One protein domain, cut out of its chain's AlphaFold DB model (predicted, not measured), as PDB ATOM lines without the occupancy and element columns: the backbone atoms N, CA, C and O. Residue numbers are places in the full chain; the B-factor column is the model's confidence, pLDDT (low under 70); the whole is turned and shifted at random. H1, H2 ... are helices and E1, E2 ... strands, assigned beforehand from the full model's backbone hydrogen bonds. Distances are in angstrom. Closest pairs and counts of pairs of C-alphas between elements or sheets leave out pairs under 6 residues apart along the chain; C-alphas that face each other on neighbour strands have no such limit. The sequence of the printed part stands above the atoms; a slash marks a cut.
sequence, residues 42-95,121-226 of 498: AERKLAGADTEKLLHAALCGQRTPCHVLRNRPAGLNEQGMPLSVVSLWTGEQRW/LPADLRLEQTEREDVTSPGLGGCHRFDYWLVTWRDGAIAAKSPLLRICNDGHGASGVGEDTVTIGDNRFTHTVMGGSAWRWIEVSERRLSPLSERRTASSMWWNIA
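This is residues 42 to 95 and 121 to 226 of the 498 residues of an uncharacterized protein of Chondromyces crocatus (UniProt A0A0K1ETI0). Two strongly twisted antiparallel sheets stack partly face to face as a sandwich, and the smaller one, E1 E2 E5 E6, curls round the single helix H1 on its other face. The larger sheet, E3 E4 E7 E8 E9 E10, covers the smaller one only in part, with E10 at its far edge apart from E1, E2, E5 and E6. The printed part has 160 residues, with one named helix and then ten named strands, E1 to E10, along it; the class is mostly strand. The whole is compact, with a radius of gyration of the C-alphas of 16.6 A, and elongated, spanning 56 by 33 by 22 A.

Start with H1, residues 49 to 59, which is on the sheet of E1, residues 67 to 76, E2, 82 to 94, E5, 142 to 154, and E6, 157 to 168, in that order. Helix and sheet make two layers, the helix on one face; the closest C-alphas of H1 and E1 are those of His 56 and Val 68, 6.0 A apart. In H1, 6 of 7 O i to N i+4 pairs are within hydrogen-bond range. In the hairpin E1 and E2, look for N 72 and O 85 at 2.9 A; between E2 and E5, N 86 and O 149 are 2.8 A apart. In the hairpin E5 and E6, N 150 and O 162 are 2.8 A apart, and E6 bends by 73 degrees at residue 160. The other sheet runs E3, residues 127 to 129, E4, 133 to 136, E7, 179 to 185, E8, 188 to 196, E9, 199 to 209, and E10, 212 to 223. Find N 128 and O 135 at 2.9 A in the hairpin E3 and E4, and N 134 and O 182 at 2.9 A between E4 and E7. E7 E8 E9 E10 form a meander, each strand the antiparallel neighbour of the one before; N 183 and O 190 are 2.8 A apart, N 193 and O 203 2.8 A, and N 204 and O 218 2.8 A. The two sheets form a sandwich, face to face, their best planes 25 degrees apart; the closest C-alphas of E1 and E7 are those of Ala 74 and Gly 185, at 5.6 A.

Find C-alpha 49 at (184.227, 149.528, 220.655); from there H1 runs 15.6 A to Leu 59. E1 measures 25.2 A, E2 36.7 A, E5 38.4 A and E6 29.7 A from first to last C-alpha. E8 measures 27.0 A, E9 32.5 A and E10 34.7 A, ending with C-alpha 223 at (220.031, 169.176, 246.650); E3, E4 and E7 are shorter.

The C-alphas farthest apart, those of Asp 155 and Ala 226, are 56.6 A apart. Residues 96 to 120 are not printed, and C-alphas 95 and 121 are 19.4 A apart across that cut. Of the links printed whole, none is long. Look for pLDDT under 70 at residues 42 to 47, 140 to 141 and 173 to 174.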
ATOM      1  N   ALA A  42     186.395 163.960 212.860       61.16
ATOM      2  CA  ALA A  42     187.184 162.805 212.446       61.16
ATOM      3  C   ALA A  42     187.886 162.133 213.639       61.16
ATOM      4  O   ALA A  42     187.895 160.907 213.727       61.16
ATOM      5  N   GLU A  43     188.398 162.918 214.590       62.66
ATOM      6  CA  GLU A  43     189.043 162.412 215.808       62.66
ATOM      7  C   GLU A  43     188.026 161.769 216.762       62.66
ATOM      8  O   GLU A  43     188.320 160.744 217.375       62.66
ATOM      9  N   ARG A  44     186.790 162.286 216.828       65.94
ATOM     10  CA  ARG A  44     185.717 161.682 217.645       65.94
ATOM     11  C   ARG A  44     185.223 160.336 217.112       65.94
ATOM     12  O   ARG A  44     184.827 159.479 217.899       65.94
ATOM     13  N   LYS A  45     185.246 160.123 215.791       62.75
ATOM     14  CA  LYS A  45     184.775 158.869 215.168       62.75
ATOM     15  C   LYS A  45     185.653 157.650 215.473       62.75
ATOM     16  O   LYS A  45     185.183 156.530 215.308       62.75
ATOM     17  N   LEU A  46     186.883 157.841 215.945       64.00
ATOM     18  CA  LEU A  46     187.813 156.753 216.267       64.00
ATOM     19  C   LEU A  46     187.564 156.096 217.640       64.00
ATOM     20  O   LEU A  46     188.219 155.109 217.949       64.00
ATOM     21  N   ALA A  47     186.615 156.563 218.460       61.25
ATOM     22  CA  ALA A  47     186.413 156.077 219.837       61.25
ATOM     23  C   ALA A  47     185.389 154.920 219.995       61.25
ATOM     24  O   ALA A  47     184.819 154.740 221.069       61.25
ATOM     25  N   GLY A  48     185.105 154.148 218.939       73.75
ATOM     26  CA  GLY A  48     184.152 153.026 218.991       73.75
ATOM     27  C   GLY A  48     184.722 151.736 219.607       73.75
ATOM     28  O   GLY A  48     185.929 151.513 219.583       73.75
ATOM     29  N   ALA A  49     183.850 150.839 220.091       71.19
ATOM     30  CA  ALA A  49     184.227 149.528 220.655       71.19
ATOM     31  C   ALA A  49     185.013 148.626 219.676       71.19
ATOM     32  O   ALA A  49     185.795 147.770 220.089       71.19
ATOM     33  N   ASP A  50     184.834 148.833 218.371       88.31
ATOM     34  CA  ASP A  50     185.613 148.140 217.343       88.31
ATOM     35  C   ASP A  50     187.075 148.609 217.323       88.31
ATOM     36  O   ASP A  50     187.976 147.803 217.081       88.31
ATOM     37  N   THR A  51     187.338 149.876 217.660       91.75
ATOM     38  CA  THR A  51     188.697 150.424 217.738       91.75
ATOM     39  C   THR A  51     189.500 149.762 218.848       91.75
ATOM     40  O   THR A  51     190.663 149.429 218.640       91.75
ATOM     41  N   GLU A  52     188.902 149.534 220.017       92.38
ATOM     42  CA  GLU A  52     189.592 148.892 221.141       92.38
ATOM     43  C   GLU A  52     190.014 147.460 220.792       92.38
ATOM     44  O   GLU A  52     191.167 147.087 221.001       92.38
ATOM     45  N   LYS A  53     189.128 146.681 220.153       94.31
ATOM     46  CA  LYS A  53     189.455 145.333 219.659       94.31
ATOM     47  C   LYS A  53     190.565 145.359 218.612       94.31
ATOM     48  O   LYS A  53     191.464 144.519 218.660       94.31
ATOM     49  N   LEU A  54     190.517 146.316 217.680       95.88
ATOM     50  CA  LEU A  54     191.558 146.511 216.669       95.88
ATOM     51  C   LEU A  54     192.909 146.843 217.314       95.88
ATOM     52  O   LEU A  54     193.918 146.232 216.964       95.88
ATOM     53  N   LEU A  55     192.932 147.767 218.277       96.81
ATOM     54  CA  LEU A  55     194.135 148.151 219.016       96.81
ATOM     55  C   LEU A  55     194.689 146.995 219.841       96.81
ATOM     56  O   LEU A  55     195.887 146.741 219.785       96.81
ATOM     57  N   HIS A  56     193.836 146.263 220.557       96.12
ATOM     58  CA  HIS A  56     194.254 145.100 221.331       96.12
ATOM     59  C   HIS A  56     194.872 144.035 220.418       96.12
ATOM     60  O   HIS A  56     196.001 143.601 220.641       96.12
ATOM     61  N   ALA A  57     194.187 143.652 219.337       96.44
ATOM     62  CA  ALA A  57     194.718 142.681 218.381       96.44
ATOM     63  C   ALA A  57     196.054 143.141 217.770       96.44
ATOM     64  O   ALA A  57     196.984 142.345 217.645       96.44
ATOM     65  N   ALA A  58     196.168 144.427 217.423       96.88
ATOM     66  CA  ALA A  58     197.362 144.967 216.792       96.88
ATOM     67  C   ALA A  58     198.535 145.155 217.761       96.88
ATOM     68  O   ALA A  58     199.671 144.916 217.360       96.88
ATOM     69  N   LEU A  59     198.306 145.617 218.990       96.50
ATOM     70  CA  LEU A  59     199.366 146.023 219.919       96.50
ATOM     71  C   LEU A  59     199.679 144.969 220.985       96.50
ATOM     72  O   LEU A  59     200.834 144.845 221.381       96.50
ATOM     73  N   CYS A  60     198.684 144.199 221.426       95.69
ATOM     74  CA  CYS A  60     198.880 143.117 222.389       95.69
ATOM     75  C   CYS A  60     199.200 141.784 221.710       95.69
ATOM     76  O   CYS A  60     200.026 141.030 222.215       95.69
ATOM     77  N   GLY A  61     198.590 141.485 220.559       93.62
ATOM     78  CA  GLY A  61     198.781 140.195 219.894       93.62
ATOM     79  C   GLY A  61     198.443 139.028 220.829       93.62
ATOM     80  O   GLY A  61     197.304 138.910 221.270       93.62
ATOM     81  N   GLN A  62     199.434 138.179 221.123       92.94
ATOM     82  CA  GLN A  62     199.328 137.047 222.063       92.94
ATOM     83  C   GLN A  62     199.949 137.340 223.442       92.94
ATOM     84  O   GLN A  62     199.999 136.459 224.301       92.94
ATOM     85  N   ARG A  63     200.459 138.558 223.666       91.25
ATOM     86  CA  ARG A  63     201.126 138.922 224.915       91.25
ATOM     87  C   ARG A  63     200.120 138.922 226.057       91.25
ATOM     88  O   ARG A  63     199.104 139.612 225.995       91.25
ATOM     89  N   THR A  64     200.436 138.184 227.115       89.56
ATOM     90  CA  THR A  64     199.613 138.115 228.325       89.56
ATOM     91  C   THR A  64     200.503 138.297 229.559       89.56
ATOM     92  O   THR A  64     201.465 137.544 229.693       89.56
ATOM     93  N   PRO A  65     200.209 139.256 230.458       92.69
ATOM     94  CA  PRO A  65     199.146 140.266 230.365       92.69
ATOM     95  C   PRO A  65     199.400 141.349 229.307       92.69
ATOM     96  O   PRO A  65     200.532 141.772 229.080       92.69
ATOM     97  N   CYS A  66     198.323 141.843 228.696       95.38
ATOM     98  CA  CYS A  66     198.336 143.074 227.912       95.38
ATOM     99  C   CYS A  66     196.928 143.665 227.829       95.38
ATOM    100  O   CYS A  66     196.001 142.987 227.399       95.38
ATOM    101  N   HIS A  67     196.774 144.919 228.242       95.69
ATOM    102  CA  HIS A  67     195.486 145.611 228.277       95.69
ATOM    103  C   HIS A  67     195.633 146.993 227.657       95.69
ATOM    104  O   HIS A  67     196.537 147.739 228.028       95.69
ATOM    105  N   VAL A  68     194.751 147.342 226.717       96.19
ATOM    106  CA  VAL A  68     194.687 148.701 226.164       96.19
ATOM    107  C   VAL A  68     194.041 149.595 227.213       96.19
ATOM    108  O   VAL A  68     192.895 149.370 227.582       96.19
ATOM    109  N   LEU A  69     194.770 150.600 227.693       95.75
ATOM    110  CA  LEU A  69     194.255 151.527 228.701       95.75
ATOM    111  C   LEU A  69     193.549 152.697 228.033       95.75
ATOM    112  O   LEU A  69     192.403 153.013 228.344       95.75
ATOM    113  N   ARG A  70     194.241 153.361 227.099       95.62
ATOM    114  CA  ARG A  70     193.718 154.572 226.473       95.62
ATOM    115  C   ARG A  70     194.267 154.785 225.077       95.62
ATOM    116  O   ARG A  70     195.439 154.548 224.819       95.62
ATOM    117  N   ASN A  71     193.410 155.293 224.197       96.00
ATOM    118  CA  ASN A  71     193.753 155.766 222.860       96.00
ATOM    119  C   ASN A  71     193.533 157.285 222.805       96.00
ATOM    120  O   ASN A  71     192.395 157.737 222.931       96.00
ATOM    121  N   ARG A  72     194.602 158.071 222.650       95.56
ATOM    122  CA  ARG A  72     194.537 159.541 222.625       95.56
ATOM    123  C   ARG A  72     194.868 160.082 221.240       95.56
ATOM    124  O   ARG A  72     195.873 159.650 220.678       95.56
ATOM    125  N   PRO A  73     194.088 161.028 220.692       95.88
ATOM    126  CA  PRO A  73     194.466 161.710 219.461       95.88
ATOM    127  C   PRO A  73     195.750 162.518 219.682       95.88
ATOM    128  O   PRO A  73     195.957 163.112 220.740       95.88
ATOM    129  N   ALA A  74     196.609 162.528 218.671       96.62
ATOM    130  CA  ALA A  74     197.898 163.209 218.690       96.62
ATOM    131  C   ALA A  74     198.100 164.053 217.420       96.62
ATOM    132  O   ALA A  74     199.217 164.198 216.918       96.62
ATOM    133  N   GLY A  75     197.006 164.604 216.887       96.00
ATOM    134  CA  GLY A  75     196.988 165.434 215.688       96.00
ATOM    135  C   GLY A  75     197.115 164.636 214.389       96.00
ATOM    136  O   GLY A  75     196.671 163.491 214.282       96.00
ATOM    137  N   LEU A  76     197.711 165.268 213.382       96.56
ATOM    138  CA  LEU A  76     197.917 164.697 212.053       96.56
ATOM    139  C   LEU A  76     199.410 164.576 211.749       96.56
ATOM    140  O   LEU A  76     200.235 165.340 212.252       96.56
ATOM    141  N   ASN A  77     199.744 163.628 210.887       96.25
ATOM    142  CA  ASN A  77     201.084 163.465 210.355       96.25
ATOM    143  C   ASN A  77     201.328 164.394 209.144       96.25
ATOM    144  O   ASN A  77     200.417 165.091 208.694       96.25
ATOM    145  N   GLU A  78     202.537 164.395 208.573       94.75
ATOM    146  CA  GLU A  78     202.872 165.268 207.426       94.75
ATOM    147  C   GLU A  78     202.018 165.014 206.168       94.75
ATOM    148  O   GLU A  78     201.896 165.888 205.312       94.75
ATOM    149  N   GLN A  79     201.401 163.836 206.049       95.94
ATOM    150  CA  GLN A  79     200.491 163.472 204.960       95.94
ATOM    151  C   GLN A  79     199.010 163.708 205.312       95.94
ATOM    152  O   GLN A  79     198.130 163.287 204.562       95.94
ATOM    153  N   GLY A  80     198.715 164.344 206.449       95.56
ATOM    154  CA  GLY A  80     197.352 164.597 206.920       95.56
ATOM    155  C   GLY A  80     196.637 163.367 207.492       95.56
ATOM    156  O   GLY A  80     195.427 163.415 207.699       95.56
ATOM    157  N   MET A  81     197.348 162.262 207.742       96.19
ATOM    158  CA  MET A  81     196.774 161.066 208.365       96.19
ATOM    159  C   MET A  81     196.681 161.241 209.889       96.19
ATOM    160  O   MET A  81     197.640 161.742 210.485       96.19
ATOM    161  N   PRO A  82     195.585 160.806 210.541       97.06
ATOM    162  CA  PRO A  82     195.451 160.910 211.990       97.06
ATOM    163  C   PRO A  82     196.507 160.102 212.741       97.06
ATOM    164  O   PRO A  82     196.802 158.954 212.394       97.06
ATOM    165  N   LEU A  83     197.032 160.704 213.803       97.75
ATOM    166  CA  LEU A  83     197.934 160.086 214.762       97.75
ATOM    167  C   LEU A  83     197.213 159.865 216.087       97.75
ATOM    168  O   LEU A  83     196.415 160.693 216.527       97.75
ATOM    169  N   SER A  84     197.563 158.775 216.757       97.81
ATOM    170  CA  SER A  84     197.174 158.520 218.137       97.81
ATOM    171  C   SER A  84     198.339 157.995 218.960       97.81
ATOM    172  O   SER A  84     199.199 157.292 218.436       97.81
ATOM    173  N   VAL A  85     198.324 158.275 220.260       98.06
ATOM    174  CA  VAL A  85     199.175 157.601 221.242       98.06
ATOM    175  C   VAL A  85     198.312 156.667 222.079       98.06
ATOM    176  O   VAL A  85     197.308 157.084 222.659       98.06
ATOM    177  N   VAL A  86     198.705 155.399 222.123       97.94
ATOM    178  CA  VAL A  86     197.996 154.338 222.836       97.94
ATOM    179  C   VAL A  86     198.843 153.867 224.006       97.94
ATOM    180  O   VAL A  86     199.980 153.445 223.795       97.94
ATOM    181  N   SER A  87     198.296 153.934 225.219       97.88
ATOM    182  CA  SER A  87     198.925 153.381 226.418       97.88
ATOM    183  C   SER A  87     198.379 151.989 226.724       97.88
ATOM    184  O   SER A  87     197.175 151.729 226.613       97.88
ATOM    185  N   LEU A  88     199.281 151.079 227.082       97.44
ATOM    186  CA  LEU A  88     198.995 149.687 227.413       97.44
ATOM    187  C   LEU A  88     199.541 149.371 228.799       97.44
ATOM    188  O   LEU A  88     200.659 149.771 229.105       97.44
ATOM    189  N   TRP A  89     198.823 148.575 229.583       96.25
ATOM    190  CA  TRP A  89     199.390 147.894 230.747       96.25
ATOM    191  C   TRP A  89     199.862 146.501 230.337       96.25
ATOM    192  O   TRP A  89     199.119 145.759 229.694       96.25
ATOM    193  N   THR A  90     201.094 146.141 230.690       94.69
ATOM    194  CA  THR A  90     201.754 144.904 230.224       94.69
ATOM    195  C   THR A  90     202.228 144.015 231.369       94.69
ATOM    196  O   THR A  90     203.087 143.148 231.194       94.69
ATOM    197  N   GLY A  91     201.660 144.213 232.557       92.06
ATOM    198  CA  GLY A  91     201.923 143.403 233.742       92.06
ATOM    199  C   GLY A  91     202.588 144.165 234.877       92.06
ATOM    200  O   GLY A  91     202.833 145.367 234.807       92.06
ATOM    201  N   GLU A  92     202.879 143.426 235.938       89.38
ATOM    202  CA  GLU A  92     203.679 143.875 237.075       89.38
ATOM    203  C   GLU A  92     205.094 143.305 236.935       89.38
ATOM    204  O   GLU A  92     205.264 142.137 236.580       89.38
ATOM    205  N   GLN A  93     206.103 144.124 237.208       84.69
ATOM    206  CA  GLN A  93     207.467 143.669 237.430       84.69
ATOM    207  C   GLN A  93     207.727 143.730 238.930       84.69
ATOM    208  O   GLN A  93     207.657 144.796 239.541       84.69
ATOM    209  N   ARG A  94     207.991 142.569 239.524       82.19
ATOM    210  CA  ARG A  94     208.412 142.469 240.922       82.19
ATOM    211  C   ARG A  94     209.925 142.551 240.990       82.19
ATOM    212  O   ARG A  94     210.602 142.100 240.065       82.19
ATOM    213  N   TRP A  95     210.433 143.106 242.081       73.38
ATOM    214  CA  TRP A  95     211.849 142.977 242.403       73.38
ATOM    215  C   TRP A  95     212.183 141.497 242.550       73.38
ATOM    216  O   TRP A  95     211.368 140.724 243.064       73.38
ATOM    217  N   LEU A 121     193.479 142.920 234.879       87.88
ATOM    218  CA  LEU A 121     193.910 144.290 235.165       87.88
ATOM    219  C   LEU A 121     193.741 144.595 236.672       87.88
ATOM    220  O   LEU A 121     192.632 144.428 237.192       87.88
ATOM    221  N   PRO A 122     194.796 145.029 237.386       87.88
ATOM    222  CA  PRO A 122     194.699 145.419 238.790       87.88
ATOM    223  C   PRO A 122     193.722 146.579 239.011       87.88
ATOM    224  O   PRO A 122     193.601 147.472 238.177       87.88
ATOM    225  N   ALA A 123     193.049 146.584 240.166       87.56
ATOM    226  CA  ALA A 123     192.131 147.663 240.541       87.56
ATOM    227  C   ALA A 123     192.854 148.984 240.861       87.56
ATOM    228  O   ALA A 123     192.277 150.052 240.687       87.56
ATOM    229  N   ASP A 124     194.099 148.901 241.328       87.75
ATOM    230  CA  ASP A 124     194.983 150.042 241.552       87.75
ATOM    231  C   ASP A 124     196.206 149.881 240.648       87.75
ATOM    232  O   ASP A 124     197.018 148.985 240.863       87.75
ATOM    233  N   LEU A 125     196.291 150.715 239.613       87.75
ATOM    234  CA  LEU A 125     197.433 150.785 238.700       87.75
ATOM    235  C   LEU A 125     198.431 151.878 239.096       87.75
ATOM    236  O   LEU A 125     199.448 152.018 238.420       87.75
ATOM    237  N   ARG A 126     198.124 152.686 240.125       86.94
ATOM    238  CA  ARG A 126     198.872 153.908 240.481       86.94
ATOM    239  C   ARG A 126     199.130 154.820 239.282       86.94
ATOM    240  O   ARG A 126     200.208 155.391 239.130       86.94
ATOM    241  N   LEU A 127     198.127 154.905 238.418       92.06
ATOM    242  CA  LEU A 127     198.142 155.665 237.184       92.06
ATOM    243  C   LEU A 127     196.959 156.635 237.205       92.06
ATOM    244  O   LEU A 127     195.801 156.217 237.137       92.06
ATOM    245  N   GLU A 128     197.256 157.927 237.267       93.44
ATOM    246  CA  GLU A 128     196.278 158.993 237.086       93.44
ATOM    247  C   GLU A 128     196.250 159.400 235.612       93.44
ATOM    248  O   GLU A 128     197.284 159.704 235.019       93.44
ATOM    249  N   GLN A 129     195.066 159.387 234.990       92.75
ATOM    250  CA  GLN A 129     194.934 159.636 233.552       92.75
ATOM    251  C   GLN A 129     193.987 160.795 233.252       92.75
ATOM    252  O   GLN A 129     192.774 160.703 233.455       92.75
ATOM    253  N   THR A 130     194.501 161.835 232.607       92.69
ATOM    254  CA  THR A 130     193.693 162.907 232.013       92.69
ATOM    255  C   THR A 130     193.587 162.731 230.494       92.69
ATOM    256  O   THR A 130     194.125 161.785 229.907       92.69
ATOM    257  N   GLU A 131     192.860 163.626 229.818       90.00
ATOM    258  CA  GLU A 131     192.766 163.617 228.351       90.00
ATOM    259  C   GLU A 131     194.141 163.635 227.677       90.00
ATOM    260  O   GLU A 131     194.335 162.955 226.671       90.00
ATOM    261  N   ARG A 132     195.097 164.365 228.253       92.62
ATOM    262  CA  ARG A 132     196.386 164.664 227.624       92.62
ATOM    263  C   ARG A 132     197.587 164.213 228.447       92.62
ATOM    264  O   ARG A 132     198.705 164.355 227.970       92.62
ATOM    265  N   GLU A 133     197.364 163.648 229.627       95.81
ATOM    266  CA  GLU A 133     198.427 163.311 230.569       95.81
ATOM    267  C   GLU A 133     198.199 161.948 231.226       95.81
ATOM    268  O   GLU A 133     197.054 161.564 231.479       95.81
ATOM    269  N   ASP A 134     199.293 161.236 231.468       96.06
ATOM    270  CA  ASP A 134     199.391 160.058 232.327       96.06
ATOM    271  C   ASP A 134     200.448 160.349 233.399       96.06
ATOM    272  O   ASP A 134     201.589 160.644 233.046       96.06
ATOM    273  N   VAL A 135     200.087 160.250 234.678       95.00
ATOM    274  CA  VAL A 135     201.015 160.380 235.812       95.00
ATOM    275  C   VAL A 135     201.074 159.044 236.537       95.00
ATOM    276  O   VAL A 135     200.040 158.511 236.943       95.00
ATOM    277  N   THR A 136     202.272 158.481 236.683       92.44
ATOM    278  CA  THR A 136     202.481 157.252 237.457       92.44
ATOM    279  C   THR A 136     203.217 157.552 238.747       92.44
ATOM    280  O   THR A 136     204.247 158.226 238.741       92.44
ATOM    281  N   SER A 137     202.704 157.004 239.842       86.38
ATOM    282  CA  SER A 137     203.334 157.057 241.161       86.38
ATOM    283  C   SER A 137     203.986 155.710 241.492       86.38
ATOM    284  O   SER A 137     203.595 154.678 240.938       86.38
ATOM    285  N   PRO A 138     204.966 155.676 242.405       83.50
ATOM    286  CA  PRO A 138     205.782 154.490 242.596       83.50
ATOM    287  C   PRO A 138     205.012 153.394 243.334       83.50
ATOM    288  O   PRO A 138     204.163 153.679 244.183       83.50
ATOM    289  N   GLY A 139     205.308 152.134 243.013       72.06
ATOM    290  CA  GLY A 139     204.802 150.937 243.694       72.06
ATOM    291  C   GLY A 139     205.627 150.575 244.939       72.06
ATOM    292  O   GLY A 139     206.842 150.721 244.935       72.06
ATOM    293  N   LEU A 140     205.000 150.077 246.015       64.12
ATOM    294  CA  LEU A 140     205.747 149.411 247.097       64.12
ATOM    295  C   LEU A 140     205.892 147.927 246.721       64.12
ATOM    296  O   LEU A 140     204.878 147.233 246.671       64.12
ATOM    297  N   GLY A 141     207.117 147.451 246.467       69.44
ATOM    298  CA  GLY A 141     207.406 146.034 246.174       69.44
ATOM    299  C   GLY A 141     207.360 145.624 244.692       69.44
ATOM    300  O   GLY A 141     207.263 144.433 244.393       69.44
ATOM    301  N   GLY A 142     207.411 146.586 243.769       82.38
ATOM    302  CA  GLY A 142     207.407 146.367 242.320       82.38
ATOM    303  C   GLY A 142     206.856 147.575 241.561       82.38
ATOM    304  O   GLY A 142     206.498 148.583 242.166       82.38
ATOM    305  N   CYS A 143     206.756 147.466 240.239       89.06
ATOM    306  CA  CYS A 143     206.166 148.492 239.379       89.06
ATOM    307  C   CYS A 143     205.132 147.880 238.421       89.06
ATOM    308  O   CYS A 143     205.213 146.710 238.030       89.06
ATOM    309  N   HIS A 144     204.185 148.695 237.965       91.38
ATOM    310  CA  HIS A 144     203.388 148.361 236.789       91.38
ATOM    311  C   HIS A 144     204.129 148.779 235.522       91.38
ATOM    312  O   HIS A 144     204.692 149.871 235.451       91.38
ATOM    313  N   ARG A 145     204.116 147.902 234.514       93.94
ATOM    314  CA  ARG A 145     204.724 148.165 233.212       93.94
ATOM    315  C   ARG A 145     203.705 148.793 232.277       93.94
ATOM    316  O   ARG A 145     202.645 148.208 232.023       93.94
ATOM    317  N   PHE A 146     204.061 149.946 231.728       96.25
ATOM    318  CA  PHE A 146     203.253 150.672 230.760       96.25
ATOM    319  C   PHE A 146     204.001 150.825 229.441       96.25
ATOM    320  O   PHE A 146     205.120 151.327 229.425       96.25
ATOM    321  N   ASP A 147     203.374 150.434 228.333       97.31
ATOM    322  CA  ASP A 147     203.907 150.662 226.988       97.31
ATOM    323  C   ASP A 147     203.110 151.767 226.293       97.31
ATOM    324  O   ASP A 147     201.882 151.714 226.241       97.31
ATOM    325  N   TYR A 148     203.805 152.713 225.671       98.19
ATOM    326  CA  TYR A 148     203.228 153.761 224.836       98.19
ATOM    327  C   TYR A 148     203.570 153.502 223.374       98.19
ATOM    328  O   TYR A 148     204.732 153.292 223.017       98.19
ATOM    329  N   TRP A 149     202.553 153.550 222.519       98.25
ATOM    330  CA  TRP A 149     202.666 153.300 221.086       98.25
ATOM    331  C   TRP A 149     202.089 154.457 220.281       98.25
ATOM    332  O   TRP A 149     200.963 154.884 220.519       98.25
ATOM    333  N   LEU A 150     202.830 154.917 219.277       98.19
ATOM    334  CA  LEU A 150     202.313 155.750 218.202       98.19
ATOM    335  C   LEU A 150     201.549 154.871 217.213       98.19
ATOM    336  O   LEU A 150     202.077 153.869 216.733       98.19
ATOM    337  N   VAL A 151     200.332 155.273 216.867       98.25
ATOM    338  CA  VAL A 151     199.478 154.629 215.869       98.25
ATOM    339  C   VAL A 151     199.122 155.650 214.795       98.25
ATOM    340  O   VAL A 151     198.689 156.756 215.101       98.25
ATOM    341  N   THR A 152     199.310 155.285 213.529       97.69
ATOM    342  CA  THR A 152     198.846 156.068 212.374       97.69
ATOM    343  C   THR A 152     197.615 155.404 211.781       97.69
ATOM    344  O   THR A 152     197.632 154.197 211.527       97.69
ATOM    345  N   TRP A 153     196.570 156.183 211.517       96.56
ATOM    346  CA  TRP A 153     195.297 155.688 210.994       96.56
ATOM    347  C   TRP A 153     195.123 155.991 209.506       96.56
ATOM    348  O   TRP A 153     195.519 157.050 209.022       96.56
ATOM    349  N   ARG A 154     194.471 155.080 208.781       95.62
ATOM    350  CA  ARG A 154     194.001 155.293 207.406       95.62
ATOM    351  C   ARG A 154     192.658 154.605 207.227       95.62
ATOM    352  O   ARG A 154     192.553 153.409 207.474       95.62
ATOM    353  N   ASP A 155     191.642 155.368 206.832       92.88
ATOM    354  CA  ASP A 155     190.290 154.864 206.554       92.88
ATOM    355  C   ASP A 155     189.698 154.008 207.696       92.88
ATOM    356  O   ASP A 155     189.040 152.997 207.468       92.88
ATOM    357  N   GLY A 156     189.967 154.398 208.949       90.25
ATOM    358  CA  GLY A 156     189.510 153.680 210.148       90.25
ATOM    359  C   GLY A 156     190.328 152.435 210.521       90.25
ATOM    360  O   GLY A 156     190.017 151.794 211.520       90.25
ATOM    361  N   ALA A 157     191.383 152.104 209.773       94.38
ATOM    362  CA  ALA A 157     192.306 151.011 210.069       94.38
ATOM    363  C   ALA A 157     193.674 151.523 210.553       94.38
ATOM    364  O   ALA A 157     194.085 152.647 210.253       94.38
ATOM    365  N   ILE A 158     194.405 150.677 211.285       96.75
ATOM    366  CA  ILE A 158     195.787 150.948 211.699       96.75
ATOM    367  C   ILE A 158     196.696 150.788 210.477       96.75
ATOM    368  O   ILE A 158     196.896 149.679 209.985       96.75
ATOM    369  N   ALA A 159     197.251 151.896 209.994       96.94
ATOM    370  CA  ALA A 159     198.178 151.915 208.867       96.94
ATOM    371  C   ALA A 159     199.621 151.621 209.300       96.94
ATOM    372  O   ALA A 159     200.365 150.967 208.573       96.94
ATOM    373  N   ALA A 160     200.017 152.111 210.477       96.81
ATOM    374  CA  ALA A 160     201.337 151.883 211.055       96.81
ATOM    375  C   ALA A 160     201.287 151.971 212.584       96.81
ATOM    376  O   ALA A 160     200.419 152.642 213.147       96.81
ATOM    377  N   LYS A 161     202.247 151.315 213.242       96.56
ATOM    378  CA  LYS A 161     202.478 151.409 214.685       96.56
ATOM    379  C   LYS A 161     203.971 151.524 214.977       96.56
ATOM    380  O   LYS A 161     204.779 150.885 214.301       96.56
ATOM    381  N   SER A 162     204.332 152.304 215.986       96.19
ATOM    382  CA  SER A 162     205.718 152.458 216.430       96.19
ATOM    383  C   SER A 162     205.769 152.596 217.950       96.19
ATOM    384  O   SER A 162     204.987 153.363 218.508       96.19
ATOM    385  N   PRO A 163     206.648 151.862 218.640       96.75
ATOM    386  CA  PRO A 163     206.817 152.013 220.078       96.75
ATOM    387  C   PRO A 163     207.443 153.375 220.395       96.75
ATOM    388  O   PRO A 163     208.330 153.838 219.680       96.75
ATOM    389  N   LEU A 164     206.963 154.019 221.459       96.62
ATOM    390  CA  LEU A 164     207.457 155.313 221.929       96.62
ATOM    391  C   LEU A 164     208.225 155.173 223.237       96.62
ATOM    392  O   LEU A 164     209.321 155.705 223.368       96.62
ATOM    393  N   LEU A 165     207.651 154.483 224.215       96.94
ATOM    394  CA  LEU A 165     208.191 154.461 225.568       96.94
ATOM    395  C   LEU A 165     207.692 153.228 226.312       96.94
ATOM    396  O   LEU A 165     206.552 152.812 226.117       96.94
ATOM    397  N   ARG A 166     208.535 152.672 227.178       95.88
ATOM    398  CA  ARG A 166     208.137 151.713 228.205       95.88
ATOM    399  C   ARG A 166     208.505 152.298 229.559       95.88
ATOM    400  O   ARG A 166     209.647 152.703 229.736       95.88
ATOM    401  N   ILE A 167     207.546 152.335 230.476       94.81
ATOM    402  CA  ILE A 167     207.724 152.845 231.836       94.81
ATOM    403  C   ILE A 167     207.515 151.712 232.832       94.81
ATOM    404  O   ILE A 167     206.614 150.887 232.673       94.81
ATOM    405  N   CYS A 168     208.347 151.714 233.863       92.56
ATOM    406  CA  CYS A 168     208.213 150.961 235.098       92.56
ATOM    407  C   CYS A 168     208.655 151.913 236.215       92.56
ATOM    408  O   CYS A 168     209.852 152.126 236.386       92.56
ATOM    409  N   ASN A 169     207.707 152.547 236.910       88.50
ATOM    410  CA  ASN A 169     208.039 153.444 238.016       88.50
ATOM    411  C   ASN A 169     208.244 152.620 239.294       88.50
ATOM    412  O   ASN A 169     207.286 152.206 239.954       88.50
ATOM    413  N   ASP A 170     209.506 152.351 239.606       83.94
ATOM    414  CA  ASP A 170     209.952 151.564 240.755       83.94
ATOM    415  C   ASP A 170     210.263 152.417 242.000       83.94
ATOM    416  O   ASP A 170     210.694 151.878 243.020       83.94
ATOM    417  N   GLY A 171     210.051 153.739 241.942       81.94
ATOM    418  CA  GLY A 171     210.446 154.669 243.004       81.94
ATOM    419  C   GLY A 171     211.564 155.641 242.644       81.94
ATOM    420  O   GLY A 171     211.784 156.563 243.436       81.94
ATOM    421  N   HIS A 172     212.254 155.454 241.507       72.56
ATOM    422  CA  HIS A 172     213.353 156.279 240.955       72.56
ATOM    423  C   HIS A 172     214.370 156.799 241.996       72.56
ATOM    424  O   HIS A 172     214.941 157.887 241.870       72.56
ATOM    425  N   GLY A 173     214.619 156.008 243.048       67.94
ATOM    426  CA  GLY A 173     215.605 156.257 244.102       67.94
ATOM    427  C   GLY A 173     215.255 155.605 245.446       67.94
ATOM    428  O   GLY A 173     214.125 155.189 245.687       67.94
ATOM    429  N   ALA A 174     216.218 155.590 246.376       66.12
ATOM    430  CA  ALA A 174     216.091 154.945 247.695       66.12
ATOM    431  C   ALA A 174     214.975 155.514 248.600       66.12
ATOM    432  O   ALA A 174     214.686 154.960 249.655       66.12
ATOM    433  N   SER A 175     214.370 156.643 248.225       72.88
ATOM    434  CA  SER A 175     213.304 157.289 248.996       72.88
ATOM    435  C   SER A 175     211.900 157.064 248.432       72.88
ATOM    436  O   SER A 175     210.956 157.582 249.020       72.88
ATOM    437  N   GLY A 176     211.749 156.338 247.315       78.88
ATOM    438  CA  GLY A 176     210.436 156.045 246.727       78.88
ATOM    439  C   GLY A 176     209.665 157.296 246.294       78.88
ATOM    440  O   GLY A 176     208.458 157.374 246.494       78.88
ATOM    441  N   VAL A 177     210.363 158.298 245.754       82.69
ATOM    442  CA  VAL A 177     209.775 159.585 245.319       82.69
ATOM    443  C   VAL A 177     209.888 159.727 243.800       82.69
ATOM    444  O   VAL A 177     210.199 160.792 243.274       82.69
ATOM    445  N   GLY A 178     209.713 158.610 243.105       89.75
ATOM    446  CA  GLY A 178     209.728 158.551 241.657       89.75
ATOM    447  C   GLY A 178     208.377 158.927 241.084       89.75
ATOM    448  O   GLY A 178     207.354 158.427 241.544       89.75
ATOM    449  N   GLU A 179     208.360 159.765 240.062       94.06
ATOM    450  CA  GLU A 179     207.154 160.046 239.286       94.06
ATOM    451  C   GLU A 179     207.520 160.095 237.807       94.06
ATOM    452  O   GLU A 179     208.530 160.690 237.423       94.06
ATOM    453  N   ASP A 180     206.689 159.466 236.982       96.06
ATOM    454  CA  ASP A 180     206.740 159.639 235.538       96.06
ATOM    455  C   ASP A 180     205.474 160.350 235.087       96.06
ATOM    456  O   ASP A 180     204.368 159.904 235.395       96.06
ATOM    457  N   THR A 181     205.644 161.399 234.292       97.38
ATOM    458  CA  THR A 181     204.556 162.092 233.607       97.38
ATOM    459  C   THR A 181     204.735 161.964 232.099       97.38
ATOM    460  O   THR A 181     205.782 162.312 231.550       97.38
ATOM    461  N   VAL A 182     203.704 161.487 231.405       98.12
ATOM    462  CA  VAL A 182     203.630 161.455 229.942       98.12
ATOM    463  C   VAL A 182     202.565 162.429 229.469       98.12
ATOM    464  O   VAL A 182     201.383 162.238 229.741       98.12
ATOM    465  N   THR A 183     202.967 163.432 228.691       98.12
ATOM    466  CA  THR A 183     202.064 164.423 228.094       98.12
ATOM    467  C   THR A 183     201.984 164.230 226.581       98.12
ATOM    468  O   THR A 183     202.998 164.168 225.882       98.12
ATOM    469  N   ILE A 184     200.767 164.174 226.042       98.00
ATOM    470  CA  ILE A 184     200.496 163.931 224.619       98.00
ATOM    471  C   ILE A 184     199.850 165.172 224.011       98.00
ATOM    472  O   ILE A 184     198.738 165.549 224.369       98.00
ATOM    473  N   GLY A 185     200.538 165.801 223.064       96.19
ATOM    474  CA  GLY A 185     200.055 166.951 222.307       96.19
ATOM    475  C   GLY A 185     199.899 166.645 220.820       96.19
ATOM    476  O   GLY A 185     200.122 165.528 220.355       96.19
ATOM    477  N   ASP A 186     199.541 167.668 220.054       96.12
ATOM    478  CA  ASP A 186     199.452 167.556 218.600       96.12
ATOM    479  C   ASP A 186     200.855 167.395 218.013       96.12
ATOM    480  O   ASP A 186     201.718 168.261 218.171       96.12
ATOM    481  N   ASN A 187     201.084 166.249 217.372       97.12
ATOM    482  CA  ASN A 187     202.375 165.808 216.859       97.12
ATOM    483  C   ASN A 187     203.518 165.896 217.898       97.12
ATOM    484  O   ASN A 187     204.680 166.069 217.524       97.12
ATOM    485  N   ARG A 188     203.199 165.792 219.198       97.75
ATOM    486  CA  ARG A 188     204.141 165.971 220.313       97.75
ATOM    487  C   ARG A 188     203.929 164.914 221.393       97.75
ATOM    488  O   ARG A 188     202.798 164.637 221.780       97.75
ATOM    489  N   PHE A 189     205.022 164.371 221.908       98.25
ATOM    490  CA  PHE A 189     205.048 163.443 223.031       98.25
ATOM    491  C   PHE A 189     206.154 163.868 223.991       98.25
ATOM    492  O   PHE A 189     207.314 163.938 223.588       98.25
ATOM    493  N   THR A 190     205.798 164.167 225.233       98.50
ATOM    494  CA  THR A 190     206.740 164.593 226.271       98.50
ATOM    495  C   THR A 190     206.731 163.569 227.393       98.50
ATOM    496  O   THR A 190     205.663 163.160 227.839       98.50
ATOM    497  N   HIS A 191     207.913 163.161 227.840       98.12
ATOM    498  CA  HIS A 191     208.096 162.292 228.996       98.12
ATOM    499  C   HIS A 191     208.994 162.997 230.003       98.12
ATOM    500  O   HIS A 191     210.122 163.369 229.676       98.12
ATOM    501  N   THR A 192     208.457 163.191 231.201       97.88
ATOM    502  CA  THR A 192     209.156 163.734 232.357       97.88
ATOM    503  C   THR A 192     209.336 162.613 233.364       97.88
ATOM    504  O   THR A 192     208.354 161.986 233.753       97.88
ATOM    505  N   VAL A 193     210.569 162.386 233.797       96.31
ATOM    506  CA  VAL A 193     210.904 161.463 234.882       96.31
ATOM    507  C   VAL A 193     211.480 162.282 236.014       96.31
ATOM    508  O   VAL A 193     212.339 163.129 235.782       96.31
ATOM    509  N   MET A 194     211.044 162.032 237.237       95.31
ATOM    510  CA  MET A 194     211.654 162.619 238.419       95.31
ATOM    511  C   MET A 194     211.947 161.562 239.467       95.31
ATOM    512  O   MET A 194     211.261 160.545 239.549       95.31
ATOM    513  N   GLY A 195     212.959 161.822 240.288       93.75
ATOM    514  CA  GLY A 195     213.369 160.875 241.310       93.75
ATOM    515  C   GLY A 195     214.382 161.418 242.307       93.75
ATOM    516  O   GLY A 195     214.577 162.627 242.480       93.75
ATOM    517  N   GLY A 196     215.025 160.478 242.994       92.06
ATOM    518  CA  GLY A 196     216.101 160.722 243.943       92.06
ATOM    519  C   GLY A 196     215.677 160.733 245.415       92.06
ATOM    520  O   GLY A 196     214.600 160.270 245.793       92.06
ATOM    521  N   SER A 197     216.564 161.240 246.267       89.62
ATOM    522  CA  SER A 197     216.418 161.281 247.728       89.62
ATOM    523  C   SER A 197     216.764 162.674 248.258       89.62
ATOM    524  O   SER A 197     215.979 163.606 248.090       89.62
ATOM    525  N   ALA A 198     217.945 162.841 248.858       90.25
ATOM    526  CA  ALA A 198     218.484 164.155 249.178       90.25
ATOM    527  C   ALA A 198     218.809 164.922 247.885       90.25
ATOM    528  O   ALA A 198     218.410 166.069 247.692       90.25
ATOM    529  N   TRP A 199     219.474 164.249 246.948       91.56
ATOM    530  CA  TRP A 199     219.570 164.724 245.575       91.56
ATOM    531  C   TRP A 199     218.292 164.381 244.842       91.56
ATOM    532  O   TRP A 199     217.956 163.207 244.708       91.56
ATOM    533  N   ARG A 200     217.591 165.412 244.396       93.31
ATOM    534  CA  ARG A 200     216.434 165.303 243.522       93.31
ATOM    535  C   ARG A 200     216.862 165.591 242.101       93.31
ATOM    536  O   ARG A 200     217.779 166.383 241.877       93.31
ATOM    537  N   TRP A 201     216.189 164.959 241.159       94.94
ATOM    538  CA  TRP A 201     216.429 165.196 239.749       94.94
ATOM    539  C   TRP A 201     215.136 165.087 238.953       94.94
ATOM    540  O   TRP A 201     214.180 164.441 239.381       94.94
ATOM    541  N   ILE A 202     215.128 165.761 237.809       96.31
ATOM    542  CA  ILE A 202     214.095 165.712 236.783       96.31
ATOM    543  C   ILE A 202     214.806 165.566 235.441       96.31
ATOM    544  O   ILE A 202     215.742 166.310 235.153       96.31
ATOM    545  N   GLU A 203     214.339 164.655 234.603       97.62
ATOM    546  CA  GLU A 203     214.703 164.545 233.198       97.62
ATOM    547  C   GLU A 203     213.456 164.743 232.343       97.62
ATOM    548  O   GLU A 203     212.375 164.269 232.677       97.62
ATOM    549  N   VAL A 204     213.598 165.462 231.234       98.19
ATOM    550  CA  VAL A 204     212.524 165.709 230.273       98.19
ATOM    551  C   VAL A 204     213.028 165.340 228.891       98.19
ATOM    552  O   VAL A 204     214.070 165.829 228.455       98.19
ATOM    553  N   SER A 205     212.255 164.536 228.169       97.75
ATOM    554  CA  SER A 205     212.437 164.295 226.738       97.75
ATOM    555  C   SER A 205     211.177 164.702 225.978       97.75
ATOM    556  O   SER A 205     210.058 164.369 226.363       97.75
ATOM    557  N   GLU A 206     211.343 165.451 224.892       98.19
ATOM    558  CA  GLU A 206     210.255 165.846 223.998       98.19
ATOM    559  C   GLU A 206     210.513 165.288 222.605       98.19
ATOM    560  O   GLU A 206     211.578 165.498 222.018       98.19
ATOM    561  N   ARG A 207     209.510 164.620 222.039       97.12
ATOM    562  CA  ARG A 207     209.543 164.035 220.702       97.12
ATOM    563  C   ARG A 207     208.447 164.607 219.822       97.12
ATOM    564  O   ARG A 207     207.308 164.784 220.249       97.12
ATOM    565  N   ARG A 208     208.789 164.831 218.556       96.44
ATOM    566  CA  ARG A 208     207.819 164.963 217.468       96.44
ATOM    567  C   ARG A 208     207.394 163.563 217.045       96.44
ATOM    568  O   ARG A 208     208.250 162.688 216.959       96.44
ATOM    569  N   LEU A 209     206.110 163.352 216.770       96.81
ATOM    570  CA  LEU A 209     205.574 162.029 216.416       96.81
ATOM    571  C   LEU A 209     205.691 161.709 214.916       96.81
ATOM    572  O   LEU A 209     205.809 160.547 214.536       96.81
ATOM    573  N   SER A 210     205.686 162.721 214.050       95.69
ATOM    574  CA  SER A 210     205.811 162.586 212.603       95.69
ATOM    575  C   SER A 210     206.599 163.748 211.969       95.69
ATOM    576  O   SER A 210     206.165 164.900 212.079       95.69
ATOM    577  N   PRO A 211     207.726 163.441 211.291       94.38
ATOM    578  CA  PRO A 211     208.484 162.199 211.453       94.38
ATOM    579  C   PRO A 211     208.915 162.037 212.918       94.38
ATOM    580  O   PRO A 211     209.168 163.034 213.607       94.38
ATOM    581  N   LEU A 212     208.952 160.785 213.387       94.75
ATOM    582  CA  LEU A 212     209.326 160.462 214.760       94.75
ATOM    583  C   LEU A 212     210.776 160.886 214.996       94.75
ATOM    584  O   LEU A 212     211.687 160.397 214.330       94.75
ATOM    585  N   SER A 213     210.967 161.836 215.904       94.38
ATOM    586  CA  SER A 213     212.288 162.358 216.244       94.38
ATOM    587  C   SER A 213     212.231 163.056 217.593       94.38
ATOM    588  O   SER A 213     211.378 163.930 217.785       94.38
ATOM    589  N   GLU A 214     213.157 162.760 218.498       94.94
ATOM    590  CA  GLU A 214     213.343 163.597 219.679       94.94
ATOM    591  C   GLU A 214     213.826 165.012 219.279       94.94
ATOM    592  O   GLU A 214     214.726 165.184 218.451       94.94
ATOM    593  N   ARG A 215     213.169 166.035 219.833       95.81
ATOM    594  CA  ARG A 215     213.373 167.460 219.531       95.81
ATOM    595  C   ARG A 215     214.095 168.190 220.645       95.81
ATOM    596  O   ARG A 215     214.918 169.058 220.358       95.81
ATOM    597  N   ARG A 216     213.822 167.842 221.904       97.38
ATOM    598  CA  ARG A 216     214.423 168.510 223.063       97.38
ATOM    599  C   ARG A 216     214.682 167.538 224.195       97.38
ATOM    600  O   ARG A 216     213.910 166.607 224.400       97.38
ATOM    601  N   THR A 217     215.739 167.816 224.943       97.56
ATOM    602  CA  THR A 217     215.990 167.204 226.243       97.56
ATOM    603  C   THR A 217     216.309 168.278 227.264       97.56
ATOM    604  O   THR A 217     216.871 169.328 226.936       97.56
ATOM    605  N   ALA A 218     215.941 168.022 228.509       97.88
ATOM    606  CA  ALA A 218     216.360 168.818 229.643       97.88
ATOM    607  C   ALA A 218     216.623 167.912 230.841       97.88
ATOM    608  O   ALA A 218     215.999 166.866 230.986       97.88
ATOM    609  N   SER A 219     217.538 168.329 231.702       97.19
ATOM    610  CA  SER A 219     217.736 167.733 233.012       97.19
ATOM    611  C   SER A 219     217.890 168.832 234.051       97.19
ATOM    612  O   SER A 219     218.439 169.898 233.776       97.19
ATOM    613  N   SER A 220     217.386 168.578 235.247       96.38
ATOM    614  CA  SER A 220     217.581 169.409 236.425       96.38
ATOM    615  C   SER A 220     217.960 168.501 237.583       96.38
ATOM    616  O   SER A 220     217.374 167.435 237.746       96.38
ATOM    617  N   MET A 221     218.938 168.897 238.387       94.88
ATOM    618  CA  MET A 221     219.206 168.277 239.679       94.88
ATOM    619  C   MET A 221     219.339 169.355 240.737       94.88
ATOM    620  O   MET A 221     219.902 170.420 240.480       94.88
ATOM    621  N   TRP A 222     218.888 169.061 241.947       93.38
ATOM    622  CA  TRP A 222     219.078 169.942 243.087       93.38
ATOM    623  C   TRP A 222     219.238 169.143 244.366       93.38
ATOM    624  O   TRP A 222     218.743 168.021 244.506       93.38
ATOM    625  N   TRP A 223     219.930 169.744 245.322       90.44
ATOM    626  CA  TRP A 223     220.031 169.176 246.650       90.44
ATOM    627  C   TRP A 223     218.924 169.754 247.524       90.44
ATOM    628  O   TRP A 223     218.891 170.951 247.767       90.44
ATOM    629  N   ASN A 224     218.005 168.934 248.026       86.62
ATOM    630  CA  ASN A 224     216.859 169.430 248.798       86.62
ATOM    631  C   ASN A 224     217.203 169.960 250.208       86.62
ATOM    632  O   ASN A 224     216.313 170.453 250.896       86.62
ATOM    633  N   ILE A 225     218.459 169.840 250.646       83.38
ATOM    634  CA  ILE A 225     218.954 170.350 251.936       83.38
ATOM    635  C   ILE A 225     220.105 171.357 251.780       83.38
ATOM    636  O   ILE A 225     220.701 171.758 252.778       83.38
ATOM    637  N   ALA A 226     220.434 171.763 250.549       84.00
ATOM    638  CA  ALA A 226     221.433 172.792 250.272       84.00
ATOM    639  C   ALA A 226     221.043 173.618 249.038       84.00
ATOM    640  O   ALA A 226     220.005 173.411 248.424       84.00
TER     641      ALA A 226